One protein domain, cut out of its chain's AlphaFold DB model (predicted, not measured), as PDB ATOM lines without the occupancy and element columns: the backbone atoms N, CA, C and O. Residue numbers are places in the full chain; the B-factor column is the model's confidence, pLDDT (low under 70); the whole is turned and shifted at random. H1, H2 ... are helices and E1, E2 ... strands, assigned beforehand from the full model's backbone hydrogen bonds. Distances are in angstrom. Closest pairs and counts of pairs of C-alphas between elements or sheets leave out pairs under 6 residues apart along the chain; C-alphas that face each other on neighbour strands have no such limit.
ATOM      1  N   VAL A   6      14.410  33.343   6.526       85.12
ATOM      2  CA  VAL A   6      15.659  32.619   6.771       85.12
ATOM      3  C   VAL A   6      16.821  33.602   6.807       85.12
ATOM      4  O   VAL A   6      16.960  34.444   5.925       85.12
ATOM      5  N   PHE A   7      17.682  33.459   7.811       87.50
ATOM      6  CA  PHE A   7      18.853  34.304   8.023       87.50
ATOM      7  C   PHE A   7      20.107  33.466   8.239       87.50
ATOM      8  O   PHE A   7      20.031  32.315   8.679       87.50
ATOM      9  N   ASP A   8      21.269  34.071   8.004       90.50
ATOM     10  CA  ASP A   8      22.533  33.527   8.488       90.50
ATOM     11  C   ASP A   8      22.509  33.411  10.010       90.50
ATOM     12  O   ASP A   8      22.064  34.317  10.719       90.50
ATOM     13  N   ASN A   9      23.024  32.301  10.534       86.81
ATOM     14  CA  ASN A   9      23.098  32.107  11.973       86.81
ATOM     15  C   ASN A   9      24.026  33.172  12.596       86.81
ATOM     16  O   ASN A   9      25.226  33.195  12.276       86.81
ATOM     17  N   PRO A  10      23.526  34.037  13.501       85.62
ATOM     18  CA  PRO A  10      24.337  35.087  14.112       85.62
ATOM     19  C   PRO A  10      25.406  34.527  15.066       85.62
ATOM     20  O   PRO A  10      26.408  35.192  15.321       85.62
ATOM     21  N   ILE A  11      25.252  33.291  15.552       87.50
ATOM     22  CA  ILE A  11      26.189  32.644  16.475       87.50
ATOM     23  C   ILE A  11      27.345  32.021  15.678       87.50
ATOM     24  O   ILE A  11      27.245  30.903  15.167       87.50
ATOM     25  N   ALA A  12      28.476  32.730  15.602       86.44
ATOM     26  CA  ALA A  12      29.639  32.336  14.797       86.44
ATOM     27  C   ALA A  12      30.143  30.908  15.091       86.44
ATOM     28  O   ALA A  12      30.405  30.143  14.163       86.44
ATOM     29  N   ALA A  13      30.208  30.517  16.369       87.62
ATOM     30  CA  ALA A  13      30.646  29.181  16.779       87.62
ATOM     31  C   ALA A  13      29.712  28.063  16.276       87.62
ATOM     32  O   ALA A  13      30.168  26.977  15.916       87.62
ATOM     33  N   ALA A  14      28.405  28.332  16.206       83.38
ATOM     34  CA  ALA A  14      27.400  27.361  15.782       83.38
ATOM     35  C   ALA A  14      27.213  27.322  14.257       83.38
ATOM     36  O   ALA A  14      26.769  26.301  13.733       83.38
ATOM     37  N   ARG A  15      27.596  28.382  13.530       87.75
ATOM     38  CA  ARG A  15      27.390  28.522  12.076       87.75
ATOM     39  C   ARG A  15      27.984  27.372  11.257       87.75
ATOM     40  O   ARG A  15      27.437  26.991  10.227       87.75
ATOM     41  N   ARG A  16      29.072  26.753  11.731       86.50
ATOM     42  CA  ARG A  16      29.671  25.574  11.075       86.50
ATOM     43  C   ARG A  16      28.728  24.364  11.060       86.50
ATOM     44  O   ARG A  16      28.747  23.590  10.097       86.50
ATOM     45  N   ALA A  17      27.953  24.167  12.124       85.06
ATOM     46  CA  ALA A  17      26.992  23.071  12.250       85.06
ATOM     47  C   ALA A  17      25.608  23.470  11.711       85.06
ATOM     48  O   ALA A  17      25.004  22.711  10.953       85.06
ATOM     49  N   TYR A  18      25.175  24.689  12.034       86.88
ATOM     50  CA  TYR A  18      23.868  25.257  11.721       86.88
ATOM     51  C   TYR A  18      24.052  26.607  11.014       86.88
ATOM     52  O   TYR A  18      24.068  27.641  11.683       86.88
ATOM     53  N   PRO A  19      24.274  26.628   9.690       88.38
ATOM     54  CA  PRO A  19      24.602  27.853   8.963       88.38
ATOM     55  C   PRO A  19      23.454  28.859   8.910       88.38
ATOM     56  O   PRO A  19      23.717  30.055   8.877       88.38
ATOM     57  N   LEU A  20      22.207  28.385   8.939       88.56
ATOM     58  CA  LEU A  20      21.019  29.216   8.785       88.56
ATOM     59  C   LEU A  20      20.068  29.043   9.971       88.56
ATOM     60  O   LEU A  20      20.078  28.014  10.651       88.56
ATOM     61  N   VAL A  21      19.222  30.042  10.189       88.50
ATOM     62  CA  VAL A  21      18.113  30.022  11.145       88.50
ATOM     63  C   VAL A  21      16.840  30.489  10.449       88.50
ATOM     64  O   VAL A  21      16.895  31.401   9.630       88.50
ATOM     65  N   THR A  22      15.698  29.879  10.760       88.19
ATOM     66  CA  THR A  22      14.383  30.341  10.280       88.19
ATOM     67  C   THR A  22      13.552  30.897  11.426       88.19
ATOM     68  O   THR A  22      13.593  30.356  12.534       88.19
ATOM     69  N   VAL A  23      12.806  31.970  11.181       88.69
ATOM     70  CA  VAL A  23      11.886  32.556  12.161       88.69
ATOM     71  C   VAL A  23      10.620  31.713  12.239       88.69
ATOM     72  O   VAL A  23       9.926  31.524  11.247       88.69
ATOM     73  N   LEU A  24      10.290  31.225  13.433       86.94
ATOM     74  CA  LEU A  24       9.045  30.488  13.677       86.94
ATOM     75  C   LEU A  24       7.965  31.355  14.326       86.94
ATOM     76  O   LEU A  24       6.778  31.035  14.240       86.94
ATOM     77  N   GLN A  25       8.374  32.446  14.975       87.00
ATOM     78  CA  GLN A  25       7.465  33.375  15.634       87.00
ATOM     79  C   GLN A  25       6.482  33.991  14.638       87.00
ATOM     80  O   GLN A  25       6.875  34.424  13.559       87.00
ATOM     81  N   SER A  26       5.209  34.045  15.031       87.19
ATOM     82  CA  SER A  26       4.170  34.717  14.255       87.19
ATOM     83  C   SER A  26       4.410  36.223  14.201       87.19
ATOM     84  O   SER A  26       4.770  36.840  15.208       87.19
ATOM     85  N   ASP A  27       4.093  36.820  13.056       85.44
ATOM     86  CA  ASP A  27       4.124  38.271  12.853       85.44
ATOM     87  C   ASP A  27       3.179  39.026  13.797       85.44
ATOM     88  O   ASP A  27       3.451  40.166  14.163       85.44
ATOM     89  N   LEU A  28       2.097  38.386  14.258       85.56
ATOM     90  CA  LEU A  28       1.176  38.980  15.235       85.56
ATOM     91  C   LEU A  28       1.795  39.066  16.637       85.56
ATOM     92  O   LEU A  28       1.441  39.943  17.418       85.56
ATOM     93  N   ALA A  29       2.739  38.182  16.958       81.81
ATOM     94  CA  ALA A  29       3.448  38.159  18.237       81.81
ATOM     95  C   ALA A  29       4.744  38.994  18.200       81.81
ATOM     96  O   ALA A  29       5.643  38.811  19.021       81.81
ATOM     97  N   ASN A  30       4.890  39.889  17.223       78.44
ATOM     98  CA  ASN A  30       6.121  40.615  16.919       78.44
ATOM     99  C   ASN A  30       6.322  41.868  17.800       78.44
ATOM    100  O   ASN A  30       6.588  42.954  17.294       78.44
ATOM    101  N   THR A  31       6.172  41.742  19.120       76.19
ATOM    102  CA  THR A  31       6.183  42.886  20.056       76.19
ATOM    103  C   THR A  31       7.509  43.078  20.806       76.19
ATOM    104  O   THR A  31       7.719  44.123  21.416       76.19
ATOM    105  N   GLY A  32       8.436  42.110  20.743       76.19
ATOM    106  CA  GLY A  32       9.728  42.138  21.453       76.19
ATOM    107  C   GLY A  32      10.963  42.287  20.553       76.19
ATOM    108  O   GLY A  32      10.858  42.338  19.327       76.19
ATOM    109  N   ARG A  33      12.161  42.302  21.160       79.38
ATOM    110  CA  ARG A  33      13.459  42.234  20.443       79.38
ATOM    111  C   ARG A  33      13.917  40.804  20.142       79.38
ATOM    112  O   ARG A  33      14.732  40.602  19.251       79.38
ATOM    113  N   GLU A  34      13.393  39.827  20.872       83.88
ATOM    114  CA  GLU A  34      13.768  38.417  20.754       83.88
ATOM    115  C   GLU A  34      12.837  37.666  19.802       83.88
ATOM    116  O   GLU A  34      11.669  38.034  19.641       83.88
ATOM    117  N   ARG A  35      13.356  36.626  19.142       83.88
ATOM    118  CA  ARG A  35      12.604  35.823  18.172       83.88
ATOM    119  C   ARG A  35      12.760  34.337  18.454       83.88
ATOM    120  O   ARG A  35      13.872  33.856  18.662       83.88
ATOM    121  N   ILE A  36      11.649  33.611  18.366       87.31
ATOM    122  CA  ILE A  36      11.652  32.147  18.287       87.31
ATOM    123  C   ILE A  36      12.181  31.754  16.903       87.31
ATOM    124  O   ILE A  36      11.560  32.069  15.883       87.31
ATOM    125  N   VAL A  37      13.323  31.065  16.876       87.50
ATOM    126  CA  VAL A  37      13.982  30.601  15.647       87.50
ATOM    127  C   VAL A  37      14.310  29.111  15.715       87.50
ATOM    128  O   VAL A  37      14.551  28.576  16.796       87.50
ATOM    129  N   ALA A  38      14.366  28.448  14.559       87.69
ATOM    130  CA  ALA A  38      14.877  27.083  14.442       87.69
ATOM    131  C   ALA A  38      16.200  27.053  13.660       87.69
ATOM    132  O   ALA A  38      16.268  27.616  12.561       87.69
ATOM    133  N   PRO A  39      17.244  26.384  14.183       88.62
ATOM    134  CA  PRO A  39      18.483  26.184  13.454       88.62
ATOM    135  C   PRO A  39      18.288  25.176  12.321       88.62
ATOM    136  O   PRO A  39      17.672  24.117  12.478       88.62
ATOM    137  N   LEU A  40      18.868  25.508  11.174       86.69
ATOM    138  CA  LEU A  40      18.824  24.694   9.976       86.69
ATOM    139  C   LEU A  40      20.207  24.075   9.740       86.69
ATOM    140  O   LEU A  40      21.214  24.783   9.680       86.69
ATOM    141  N   ALA A  41      20.263  22.751   9.604       85.25
ATOM    142  CA  ALA A  41      21.492  22.003   9.336       85.25
ATOM    143  C   ALA A  41      21.472  21.361   7.938       85.25
ATOM    144  O   ALA A  41      20.433  20.836   7.529       85.25
ATOM    145  N   PRO A  42      22.599  21.338   7.199       83.75
ATOM    146  CA  PRO A  42      22.668  20.654   5.911       83.75
ATOM    147  C   PRO A  42      22.265  19.185   6.050       83.75
ATOM    148  O   PRO A  42      22.776  18.495   6.936       83.75
ATOM    149  N   ARG A  43      21.420  18.676   5.144       76.12
ATOM    150  CA  ARG A  43      20.941  17.283   5.188       76.12
ATOM    151  C   ARG A  43      22.076  16.266   5.287       76.12
ATOM    152  O   ARG A  43      21.971  15.316   6.050       76.12
ATOM    153  N   ALA A  44      23.178  16.496   4.575       78.38
ATOM    154  CA  ALA A  44      24.347  15.614   4.587       78.38
ATOM    155  C   ALA A  44      25.009  15.462   5.973       78.38
ATOM    156  O   ALA A  44      25.742  14.499   6.195       78.38
ATOM    157  N   LYS A  45      24.778  16.401   6.903       74.31
ATOM    158  CA  LYS A  45      25.375  16.393   8.248       74.31
ATOM    159  C   LYS A  45      24.510  15.701   9.306       74.31
ATOM    160  O   LYS A  45      25.020  15.411  10.383       74.31
ATOM    161  N   LEU A  46      23.242  15.416   9.017       70.69
ATOM    162  CA  LEU A  46      22.340  14.715   9.932       70.69
ATOM    163  C   LEU A  46      22.260  13.237   9.549       70.69
ATOM    164  O   LEU A  46      21.771  12.883   8.477       70.69
ATOM    165  N   ARG A  47      22.763  12.364  10.428       64.44
ATOM    166  CA  ARG A  47      22.660  10.910  10.269       64.44
ATOM    167  C   ARG A  47      21.462  10.400  11.064       64.44
ATOM    168  O   ARG A  47      21.471  10.478  12.284       64.44
ATOM    169  N   GLY A  48      20.464   9.880  10.353       61.12
ATOM    170  CA  GLY A  48      19.189   9.453  10.931       61.12
ATOM    171  C   GLY A  48      18.251  10.641  11.128       61.12
ATOM    172  O   GLY A  48      18.469  11.486  11.990       61.12
ATOM    173  N   THR A  49      17.210  10.732  10.305       59.06
ATOM    174  CA  THR A  49      16.143  11.713  10.502       59.06
ATOM    175  C   THR A  49      15.047  11.088  11.346       59.06
ATOM    176  O   THR A  49      14.567   9.996  11.045       59.06
ATOM    177  N   ALA A  50      14.621  11.790  12.395       56.62
ATOM    178  CA  ALA A  50      13.483  11.401  13.225       56.62
ATOM    179  C   ALA A  50      12.159  11.713  12.498       56.62
ATOM    180  O   ALA A  50      11.287  12.407  13.021       56.62
ATOM    181  N   GLY A  51      12.038  11.249  11.248       61.75
ATOM    182  CA  GLY A  51      10.868  11.415  10.390       61.75
ATOM    183  C   GLY A  51      10.262  12.819  10.460       61.75
ATOM    184  O   GLY A  51      10.905  13.818  10.139       61.75
ATOM    185  N   ARG A  52       9.006  12.881  10.911       62.94
ATOM    186  CA  ARG A  52       8.159  14.083  10.936       62.94
ATOM    187  C   ARG A  52       8.645  15.197  11.882       62.94
ATOM    188  O   ARG A  52       8.172  16.320  11.755       62.94
ATOM    189  N   LEU A  53       9.569  14.908  12.805       69.94
ATOM    190  CA  LEU A  53      10.103  15.886  13.770       69.94
ATOM    191  C   LEU A  53      11.243  16.737  13.203       69.94
ATOM    192  O   LEU A  53      11.599  17.764  13.773       69.94
ATOM    193  N   THR A  54      11.804  16.315  12.074       73.88
ATOM    194  CA  THR A  54      12.908  16.989  11.392       73.88
ATOM    195  C   THR A  54      12.491  17.283   9.957       73.88
ATOM    196  O   THR A  54      12.879  16.543   9.047       73.88
ATOM    197  N   PRO A  55      11.637  18.300   9.734       74.56
ATOM    198  CA  PRO A  55      11.142  18.596   8.403       74.56
ATOM    199  C   PRO A  55      12.302  18.969   7.481       74.56
ATOM    200  O   PRO A  55      13.237  19.682   7.860       74.56
ATOM    201  N   HIS A  56      12.221  18.458   6.256       77.62
ATOM    202  CA  HIS A  56      13.125  18.817   5.178       77.62
ATOM    203  C   HIS A  56      12.567  20.031   4.453       77.62
ATOM    204  O   HIS A  56      11.420  20.010   4.008       77.62
ATOM    205  N   VAL A  57      13.395  21.058   4.306       75.44
ATOM    206  CA  VAL A  57      13.067  22.248   3.528       75.44
ATOM    207  C   VAL A  57      14.093  22.432   2.419       75.44
ATOM    208  O   VAL A  57      15.292  22.202   2.602       75.44
ATOM    209  N   GLU A  58      13.613  22.820   1.243       76.94
ATOM    210  CA  GLU A  58      14.459  23.303   0.159       76.94
ATOM    211  C   GLU A  58      14.500  24.823   0.226       76.94
ATOM    212  O   GLU A  58      13.457  25.474   0.213       76.94
ATOM    213  N   ILE A  59      15.701  25.388   0.287       71.06
ATOM    214  CA  ILE A  59      15.876  26.838   0.291       71.06
ATOM    215  C   ILE A  59      16.329  27.249  -1.104       71.06
ATOM    216  O   ILE A  59      17.442  26.933  -1.527       71.06
ATOM    217  N   GLY A  60      15.442  27.918  -1.839       60.66
ATOM    218  CA  GLY A  60      15.783  28.564  -3.101       60.66
ATOM    219  C   GLY A  60      16.422  29.922  -2.826       60.66
ATOM    220  O   GLY A  60      15.778  30.787  -2.241       60.66
ATOM    221  N   GLY A  61      17.680  30.109  -3.223       51.81
ATOM    222  CA  GLY A  61      18.312  31.430  -3.224       51.81
ATOM    223  C   GLY A  61      18.078  32.156  -4.555       51.81
ATOM    224  O   GLY A  61      17.934  31.483  -5.580       51.81
ATOM    225  N   ARG A  73      20.339  21.822  -5.040       41.66
ATOM    226  CA  ARG A  73      19.477  22.484  -4.052       41.66
ATOM    227  C   ARG A  73      19.859  21.974  -2.657       41.66
ATOM    228  O   ARG A  73      19.690  20.775  -2.402       41.66
ATOM    229  N   PRO A  74      20.423  22.808  -1.765       44.44
ATOM    230  CA  PRO A  74      20.769  22.335  -0.442       44.44
ATOM    231  C   PRO A  74      19.458  22.046   0.287       44.44
ATOM    232  O   PRO A  74      18.695  22.949   0.617       44.44
ATOM    233  N   SER A  75      19.177  20.763   0.500       45.50
ATOM    234  CA  SER A  75      18.132  20.352   1.430       45.50
ATOM    235  C   SER A  75      18.670  20.559   2.838       45.50
ATOM    236  O   SER A  75      19.752  20.079   3.198       45.50
ATOM    237  N   ILE A  76      17.937  21.331   3.625       54.41
ATOM    238  CA  ILE A  76      18.327  21.695   4.979       54.41
ATOM    239  C   ILE A  76      17.227  21.191   5.909       54.41
ATOM    240  O   ILE A  76      16.052  21.143   5.550       54.41
ATOM    241  N   ILE A  77      17.627  20.689   7.069       52.41
ATOM    242  CA  ILE A  77      16.729  20.083   8.043       52.41
ATOM    243  C   ILE A  77      16.588  21.039   9.215       52.41
ATOM    244  O   ILE A  77      17.595  21.480   9.779       52.41
ATOM    245  N   CYS A  78      15.347  21.310   9.612       42.38
ATOM    246  CA  CYS A  78      15.074  21.994  10.867       42.38
ATOM    247  C   CYS A  78      15.344  21.021  12.014       42.38
ATOM    248  O   CYS A  78      14.718  19.963  12.096       42.38
ATOM    249  N   SER A  79      16.280  21.364  12.894       44.88
ATOM    250  CA  SER A  79      16.477  20.627  14.143       44.88
ATOM    251  C   SER A  79      15.761  21.382  15.257       44.88
ATOM    252  O   SER A  79      16.036  22.564  15.463       44.88
TER     253      SER A  79
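What this domain is: This is residues 6 to 61 and 73 to 79 of the 111 residues of the protein "Cytotoxic protein CcdB" of Deltaproteobacteria bacterium (UniProt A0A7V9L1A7). With little regular structure, the domain is one small, strongly twisted sheet of short strands, curled like part of a barrel, with long loops and a short helix grazing it; residues 27 to 33 stick out. The 63 printed residues have E1, H1, E2, E3, E4, E5 along the chain, mostly strand, with 24 residues in named elements. The antiparallel sheet runs E1 E2 E3 E5 E4. It is only just compact, close to loose: radius of gyration of the C-alphas 12.5 A, spans 37 by 27 by 22 A.

How they stand to each other: E3, residues 37 to 42, forms a hairpin with E2, residues 20 to 23, at 148 degrees; N 22 and O 38 are 2.9 A apart. E5, residues 75 to 78, neighbours E3; N 41 and O 77 are 3.0 A apart. Edge strand E1, residues 6 to 8, neighbours E2, with N 7 and O 21 at 2.9 A. Edge strand E4, residues 56 to 58, neighbours E5, with N 57 and O 76 at 2.9 A. H1, residues 12 to 15, only grazes the sheet with residues 14 to 15; too short for an O i to N i+4 pair, it has 1 O i to N i+3 pair within range.

Where its parts are: E1 begins at C-alpha 6 (15.659, 32.619, 6.771); E5 ends at C-alpha 78 (15.074, 21.994, 10.867). E3 is 16.4 A long.

The domain as a whole: C-alphas 31 and 47 are farthest apart, 37.3 A. Residues 62 to 72 are cut out, C-alphas 61 and 73 being 9.1 A apart. Links E2 to E3 and E3 to E4 are long. Residues 47 to 53, 60 to 61 and 73 to 79 have pLDDT under 70.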